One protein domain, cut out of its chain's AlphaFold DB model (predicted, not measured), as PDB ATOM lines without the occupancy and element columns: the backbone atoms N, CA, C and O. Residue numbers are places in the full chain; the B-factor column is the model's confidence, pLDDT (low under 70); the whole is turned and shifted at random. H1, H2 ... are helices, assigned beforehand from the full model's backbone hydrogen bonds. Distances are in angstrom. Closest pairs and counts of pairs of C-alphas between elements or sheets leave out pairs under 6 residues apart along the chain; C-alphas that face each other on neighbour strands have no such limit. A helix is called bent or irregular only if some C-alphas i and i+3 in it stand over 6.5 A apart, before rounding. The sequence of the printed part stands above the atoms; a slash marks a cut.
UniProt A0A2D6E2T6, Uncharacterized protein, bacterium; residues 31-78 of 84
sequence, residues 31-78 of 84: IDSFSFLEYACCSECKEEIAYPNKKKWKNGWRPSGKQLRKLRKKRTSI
ATOM      1  N   ILE A  31      18.894 -73.949-115.323       94.88
ATOM      2  CA  ILE A  31      19.371 -72.605-115.675       94.88
ATOM      3  C   ILE A  31      19.349 -71.725-114.426       94.88
ATOM      4  O   ILE A  31      20.292 -70.961-114.197       94.88
ATOM      5  N   ASP A  32      18.325 -71.877-113.589       94.62
ATOM      6  CA  ASP A  32      18.280 -71.269-112.261       94.62
ATOM      7  C   ASP A  32      19.429 -71.761-111.381       94.62
ATOM      8  O   ASP A  32      20.109 -70.937-110.768       94.62
ATOM      9  N   SER A  33      19.723 -73.064-111.402       94.50
ATOM     10  CA  SER A  33      20.865 -73.635-110.681       94.50
ATOM     11  C   SER A  33      22.198 -73.018-111.112       94.50
ATOM     12  O   SER A  33      22.954 -72.533-110.272       94.50
ATOM     13  N   PHE A  34      22.479 -72.953-112.417       95.88
ATOM     14  CA  PHE A  34      23.702 -72.313-112.922       95.88
ATOM     15  C   PHE A  34      23.764 -70.824-112.573       95.88
ATOM     16  O   PHE A  34      24.814 -70.308-112.192       95.88
ATOM     17  N   SER A  35      22.631 -70.129-112.665       96.38
ATOM     18  CA  SER A  35      22.553 -68.706-112.331       96.38
ATOM     19  C   SER A  35      22.770 -68.459-110.839       96.38
ATOM     20  O   SER A  35      23.369 -67.448-110.468       96.38
ATOM     21  N   PHE A  36      22.354 -69.394-109.983       96.56
ATOM     22  CA  PHE A  36      22.629 -69.338-108.555       96.56
ATOM     23  C   PHE A  36      24.119 -69.513-108.264       96.56
ATOM     24  O   PHE A  36      24.678 -68.708-107.525       96.56
ATOM     25  N   LEU A  37      24.778 -70.484-108.896       94.88
ATOM     26  CA  LEU A  37      26.216 -70.698-108.719       94.88
ATOM     27  C   LEU A  37      27.049 -69.479-109.160       94.88
ATOM     28  O   LEU A  37      28.062 -69.174-108.540       94.88
ATOM     29  N   GLU A  38      26.619 -68.742-110.191       94.31
ATOM     30  CA  GLU A  38      27.371 -67.581-110.698       94.31
ATOM     31  C   GLU A  38      26.990 -66.243-110.028       94.31
ATOM     32  O   GLU A  38      27.850 -65.392-109.788       94.31
ATOM     33  N   TYR A  39      25.704 -66.021-109.730       96.19
ATOM     34  CA  TYR A  39      25.178 -64.725-109.264       96.19
ATOM     35  C   TYR A  39      24.425 -64.787-107.931       96.19
ATOM     36  O   TYR A  39      23.932 -63.749-107.477       96.19
ATOM     37  N   ALA A  40      24.322 -65.957-107.298       95.81
ATOM     38  CA  ALA A  40      23.524 -66.198-106.095       95.81
ATOM     39  C   ALA A  40      22.037 -65.811-106.263       95.81
ATOM     40  O   ALA A  40      21.400 -65.311-105.335       95.81
ATOM     41  N   CYS A  41      21.468 -65.988-107.464       95.69
ATOM     42  CA  CYS A  41      20.049 -65.741-107.745       95.69
ATOM     43  C   CYS A  41      19.526 -66.557-108.944       95.69
ATOM     44  O   CYS A  41      20.317 -67.098-109.706       95.69
ATOM     45  N   CYS A  42      18.199 -66.637-109.115       94.88
ATOM     46  CA  CYS A  42      17.575 -67.283-110.281       94.88
ATOM     47  C   CYS A  42      17.971 -66.605-111.602       94.88
ATOM     48  O   CYS A  42      18.433 -65.457-111.623       94.88
ATOM     49  N   SER A  43      17.736 -67.304-112.706       95.00
ATOM     50  CA  SER A  43      18.128 -66.905-114.055       95.00
ATOM     51  C   SER A  43      17.564 -65.555-114.491       95.00
ATOM     52  O   SER A  43      18.300 -64.724-115.019       95.00
ATOM     53  N   GLU A  44      16.318 -65.238-114.165       92.12
ATOM     54  CA  GLU A  44      15.735 -63.953-114.554       92.12
ATOM     55  C   GLU A  44      16.180 -62.817-113.635       92.12
ATOM     56  O   GLU A  44      16.351 -61.690-114.089       92.12
ATOM     57  N   CYS A  45      16.432 -63.081-112.345       93.88
ATOM     58  CA  CYS A  45      17.095 -62.082-111.498       93.88
ATOM     59  C   CYS A  45      18.502 -61.780-112.013       93.88
ATOM     60  O   CYS A  45      18.936 -60.626-111.940       93.88
ATOM     61  N   LYS A  46      19.201 -62.793-112.537       95.50
ATOM     62  CA  LYS A  46      20.484 -62.600-113.202       95.50
ATOM     63  C   LYS A  46      20.320 -61.670-114.401       95.50
ATOM     64  O   LYS A  46      20.998 -60.650-114.447       95.50
ATOM     65  N   GLU A  47      19.420 -61.976-115.325       93.69
ATOM     66  CA  GLU A  47      19.263 -61.220-116.576       93.69
ATOM     67  C   GLU A  47      18.738 -59.795-116.372       93.69
ATOM     68  O   GLU A  47      19.242 -58.855-116.978       93.69
ATOM     69  N   GLU A  48      17.771 -59.607-115.478       92.62
ATOM     70  CA  GLU A  48      17.052 -58.334-115.334       92.62
ATOM     71  C   GLU A  48      17.677 -57.418-114.269       92.62
ATOM     72  O   GLU A  48      17.445 -56.208-114.264       92.62
ATOM     73  N   ILE A  49      18.471 -57.969-113.339       93.50
ATOM     74  CA  ILE A  49      19.060 -57.198-112.234       93.50
ATOM     75  C   ILE A  49      20.568 -57.394-112.125       93.50
ATOM     76  O   ILE A  49      21.306 -56.406-112.199       93.50
ATOM     77  N   ALA A  50      21.028 -58.623-111.884       95.94
ATOM     78  CA  ALA A  50      22.401 -58.866-111.452       95.94
ATOM     79  C   ALA A  50      23.406 -58.547-112.556       95.94
ATOM     80  O   ALA A  50      24.378 -57.837-112.311       95.94
ATOM     81  N   TYR A  51      23.147 -59.016-113.775       96.12
ATOM     82  CA  TYR A  51      24.010 -58.820-114.929       96.12
ATOM     83  C   TYR A  51      24.029 -57.352-115.398       96.12
ATOM     84  O   TYR A  51      25.127 -56.791-115.477       96.12
ATOM     85  N   PRO A  52      22.885 -56.649-115.567       95.38
ATOM     86  CA  PRO A  52      22.888 -55.211-115.866       95.38
ATOM     87  C   PRO A  52      23.607 -54.368-114.806       95.38
ATOM     88  O   PRO A  52      24.193 -53.331-115.114       95.38
ATOM     89  N   ASN A  53      23.601 -54.816-113.545       95.75
ATOM     90  CA  ASN A  53      24.255 -54.139-112.427       95.75
ATOM     91  C   ASN A  53      25.516 -54.872-111.940       95.75
ATOM     92  O   ASN A  53      25.888 -54.707-110.778       95.75
ATOM     93  N   LYS A  54      26.207 -55.642-112.797       96.25
ATOM     94  CA  LYS A  54      27.272 -56.591-112.401       96.25
ATOM     95  C   LYS A  54      28.312 -56.007-111.448       96.25
ATOM     96  O   LYS A  54      28.658 -56.645-110.458       96.25
ATOM     97  N   LYS A  55      28.783 -54.779-111.705       97.06
ATOM     98  CA  LYS A  55      29.743 -54.086-110.824       97.06
ATOM     99  C   LYS A  55      29.170 -53.863-109.420       97.06
ATOM    100  O   LYS A  55      29.792 -54.236-108.435       97.06
ATOM    101  N   LYS A  56      27.958 -53.309-109.327       96.50
ATOM    102  CA  LYS A  56      27.278 -53.064-108.044       96.50
ATOM    103  C   LYS A  56      26.941 -54.380-107.339       96.50
ATOM    104  O   LYS A  56      27.119 -54.483-106.134       96.50
ATOM    105  N   TRP A  57      26.500 -55.384-108.095       96.50
ATOM    106  CA  TRP A  57      26.140 -56.703-107.576       96.50
ATOM    107  C   TRP A  57      27.320 -57.412-106.909       96.50
ATOM    108  O   TRP A  57      27.173 -57.922-105.796       96.50
ATOM    109  N   LYS A  58      28.492 -57.391-107.566       94.94
ATOM    110  CA  LYS A  58      29.756 -57.904-107.014       94.94
ATOM    111  C   LYS A  58      30.205 -57.137-105.770       94.94
ATOM    112  O   LYS A  58      30.772 -57.740-104.872       94.94
ATOM    113  N   ASN A  59      29.865 -55.854-105.679       96.56
ATOM    114  CA  ASN A  59      30.111 -55.025-104.496       96.56
ATOM    115  C   ASN A  59      29.034 -55.187-103.401       96.56
ATOM    116  O   ASN A  59      28.953 -54.364-102.495       96.56
ATOM    117  N   GLY A  60      28.167 -56.203-103.492       94.38
ATOM    118  CA  GLY A  60      27.166 -56.524-102.469       94.38
ATOM    119  C   GLY A  60      25.828 -55.792-102.596       94.38
ATOM    120  O   GLY A  60      24.910 -56.068-101.827       94.38
ATOM    121  N   TRP A  61      25.650 -54.906-103.580       95.50
ATOM    122  CA  TRP A  61      24.362 -54.239-103.785       95.50
ATOM    123  C   TRP A  61      23.263 -55.241-104.164       95.50
ATOM    124  O   TRP A  61      23.485 -56.158-104.963       95.50
ATOM    125  N   ARG A  62      22.053 -55.029-103.640       93.56
ATOM    126  CA  ARG A  62      20.846 -55.801-103.961       93.56
ATOM    127  C   ARG A  62      19.659 -54.861-104.225       93.56
ATOM    128  O   ARG A  62      19.618 -53.756-103.681       93.56
ATOM    129  N   PRO A  63      18.702 -55.266-105.076       91.44
ATOM    130  CA  PRO A  63      17.550 -54.449-105.443       91.44
ATOM    131  C   PRO A  63      16.612 -54.209-104.258       91.44
ATOM    132  O   PRO A  63      16.437 -55.053-103.384       91.44
ATOM    133  N   SER A  64      15.923 -53.073-104.286       90.44
ATOM    134  CA  SER A  64      14.869 -52.770-103.314       90.44
ATOM    135  C   SER A  64      13.616 -53.628-103.539       90.44
ATOM    136  O   SER A  64      13.305 -54.042-104.662       90.44
ATOM    137  N   GLY A  65      12.791 -53.784-102.499       86.81
ATOM    138  CA  GLY A  65      11.505 -54.486-102.607       86.81
ATOM    139  C   GLY A  65      10.557 -53.907-103.672       86.81
ATOM    140  O   GLY A  65       9.726 -54.625-104.227       86.81
ATOM    141  N   LYS A  66      10.676 -52.616-104.023       83.00
ATOM    142  CA  LYS A  66       9.891 -51.995-105.109       83.00
ATOM    143  C   LYS A  66      10.320 -52.499-106.491       83.00
ATOM    144  O   LYS A  66       9.455 -52.756-107.326       83.00
ATOM    145  N   GLN A  67      11.623 -52.662-106.725       81.12
ATOM    146  CA  GLN A  67      12.155 -53.211-107.978       81.12
ATOM    147  C   GLN A  67      11.764 -54.687-108.129       81.12
ATOM    148  O   GLN A  67      11.265 -55.086-109.178       81.12
ATOM    149  N   LEU A  68      11.862 -55.460-107.045       86.75
ATOM    150  CA  LEU A  68      11.474 -56.873-107.034       86.75
ATOM    151  C   LEU A  68       9.985 -57.093-107.303       86.75
ATOM    152  O   LEU A  68       9.617 -58.006-108.037       86.75
ATOM    153  N   ARG A  69       9.113 -56.227-106.773       83.00
ATOM    154  CA  ARG A  69       7.667 -56.293-107.043       83.00
ATOM    155  C   ARG A  69       7.329 -56.145-108.527       83.00
ATOM    156  O   ARG A  69       6.422 -56.825-108.995       83.00
ATOM    157  N   LYS A  70       8.046 -55.295-109.271       79.94
ATOM    158  CA  LYS A  70       7.840 -55.155-110.725       79.94
ATOM    159  C   LYS A  70       8.194 -56.446-111.466       79.94
ATOM    160  O   LYS A  70       7.411 -56.902-112.292       79.94
ATOM    161  N   LEU A  71       9.314 -57.065-111.099       78.44
ATOM    162  CA  LEU A  71       9.759 -58.347-111.649       78.44
ATOM    163  C   LEU A  71       8.782 -59.491-111.364       78.44
ATOM    164  O   LEU A  71       8.440 -60.252-112.263       78.44
ATOM    165  N   ARG A  72       8.270 -59.578-110.131       78.38
ATOM    166  CA  ARG A  72       7.265 -60.584-109.755       78.38
ATOM    167  C   ARG A  72       5.974 -60.449-110.567       78.38
ATOM    168  O   ARG A  72       5.464 -61.459-111.035       78.38
ATOM    169  N   LYS A  73       5.483 -59.223-110.789       77.12
ATOM    170  CA  LYS A  73       4.260 -58.988-111.581       77.12
ATOM    171  C   LYS A  73       4.378 -59.492-113.022       77.12
ATOM    172  O   LYS A  73       3.434 -60.097-113.515       77.12
ATOM    173  N   LYS A  74       5.538 -59.293-113.663       71.12
ATOM    174  CA  LYS A  74       5.829 -59.802-115.020       71.12
ATOM    175  C   LYS A  74       5.783 -61.336-115.085       71.12
ATOM    176  O   LYS A  74       5.464 -61.895-116.123       71.12
ATOM    177  N   ARG A  75       6.088 -62.018-113.975       72.25
ATOM    178  CA  ARG A  75       6.120 -63.486-113.891       72.25
ATOM    179  C   ARG A  75       4.759 -64.108-113.605       72.25
ATOM    180  O   ARG A  75       4.430 -65.118-114.206       72.25
ATOM    181  N   THR A  76       3.945 -63.494-112.746       67.50
ATOM    182  CA  THR A  76       2.579 -63.981-112.469       67.50
ATOM    183  C   THR A  76       1.642 -63.868-113.670       67.50
ATOM    184  O   THR A  76       0.609 -64.523-113.689       67.50
ATOM    185  N   SER A  77       1.976 -63.041-114.665       68.12
ATOM    186  CA  SER A  77       1.187 -62.913-115.894       68.12
ATOM    187  C   SER A  77       1.489 -63.979-116.947       68.12
ATOM    188  O   SER A  77       0.767 -64.038-117.935       68.12
ATOM    189  N   ILE A  78       2.543 -64.787-116.780       66.00
ATOM    190  CA  ILE A  78       2.930 -65.808-117.761       66.00
ATOM    191  C   ILE A  78       2.472 -67.176-117.238       66.00
ATOM    192  O   ILE A  78       2.989 -67.637-116.217       66.00
TER     193      ILE A  78
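This is residues 31 to 78 of the 84 residues of an uncharacterized protein of bacterium (UniProt A0A2D6E2T6). Four short helices stand round an open V: H1, H2 and H3 follow one another down one arm, the stretch of residues 59 to 64 crosses over at the foot, and H4 makes the other arm. H1 and H2 lie side by side, H3 comes close to the last residue of H2, and H4 is near H2 across the gap without touching a helix. The printed part has 48 residues with four named helices, in the order H1, H2, H3, H4, and no named strand; the class is all helix. The whole is compact, with a radius of gyration of the C-alphas of 10.8 A, and the C-alphas span 30 by 24 by 14 A along their three main axes.

Begin with H1, residues 31 to 39, and H2, residues 43 to 50. They touch, and their closest C-alphas are those of Asp 32 and Ser 43, 4.7 A apart. Their lines stand at a shallow tilt of 31 degrees, and they run the same way. Go on to H3, residues 54 to 58, which is close to H2 but not clearly touching; the closest C-alphas are those of Ala 50 and Trp 57, 5.8 A apart. H1 and H3 are apart, but only just, their closest C-alphas being 8.3 A from each other. H4, residues 65 to 76, is near H2, with 8 pairs of C-alphas within 10 A, and is apart from H1 and from H3. In H1, H2, H3 and H4 every backbone O i to N i+4 pair is within hydrogen-bond range.

Find C-alpha 31 at (19.371, -72.605, -115.675); from there H1 runs 11.7 A to C-alpha 39. H2 begins at C-alpha 43, at (18.128, -66.905, -114.055), and measures 9.5 A to C-alpha 50. It is neither bent nor irregular, but only just: C-alphas 47 and 50 are 6.5 A apart. H3 goes from Lys 54 to Lys 58. H4, the longest helix with 12 residues, covers 16.3 A from C-alpha 65 to C-alpha 76 at (2.579, -63.981, -112.469).

Look at Asn 59 and Ile 78 for the two C-alphas farthest apart, at 32.1 A; the first and last printed C-alphas, of Ile 31 and Ile 78, are 17.9 A apart. The printed part has no cut. The links from H1 to H2 and from H2 to H3 are tight, the link from H3 to H4 is short with 6 residues, and no link is long. The mean pLDDT of the printed part is 89.7, and the model's confidence is low, under 70, at residues 76 to 78.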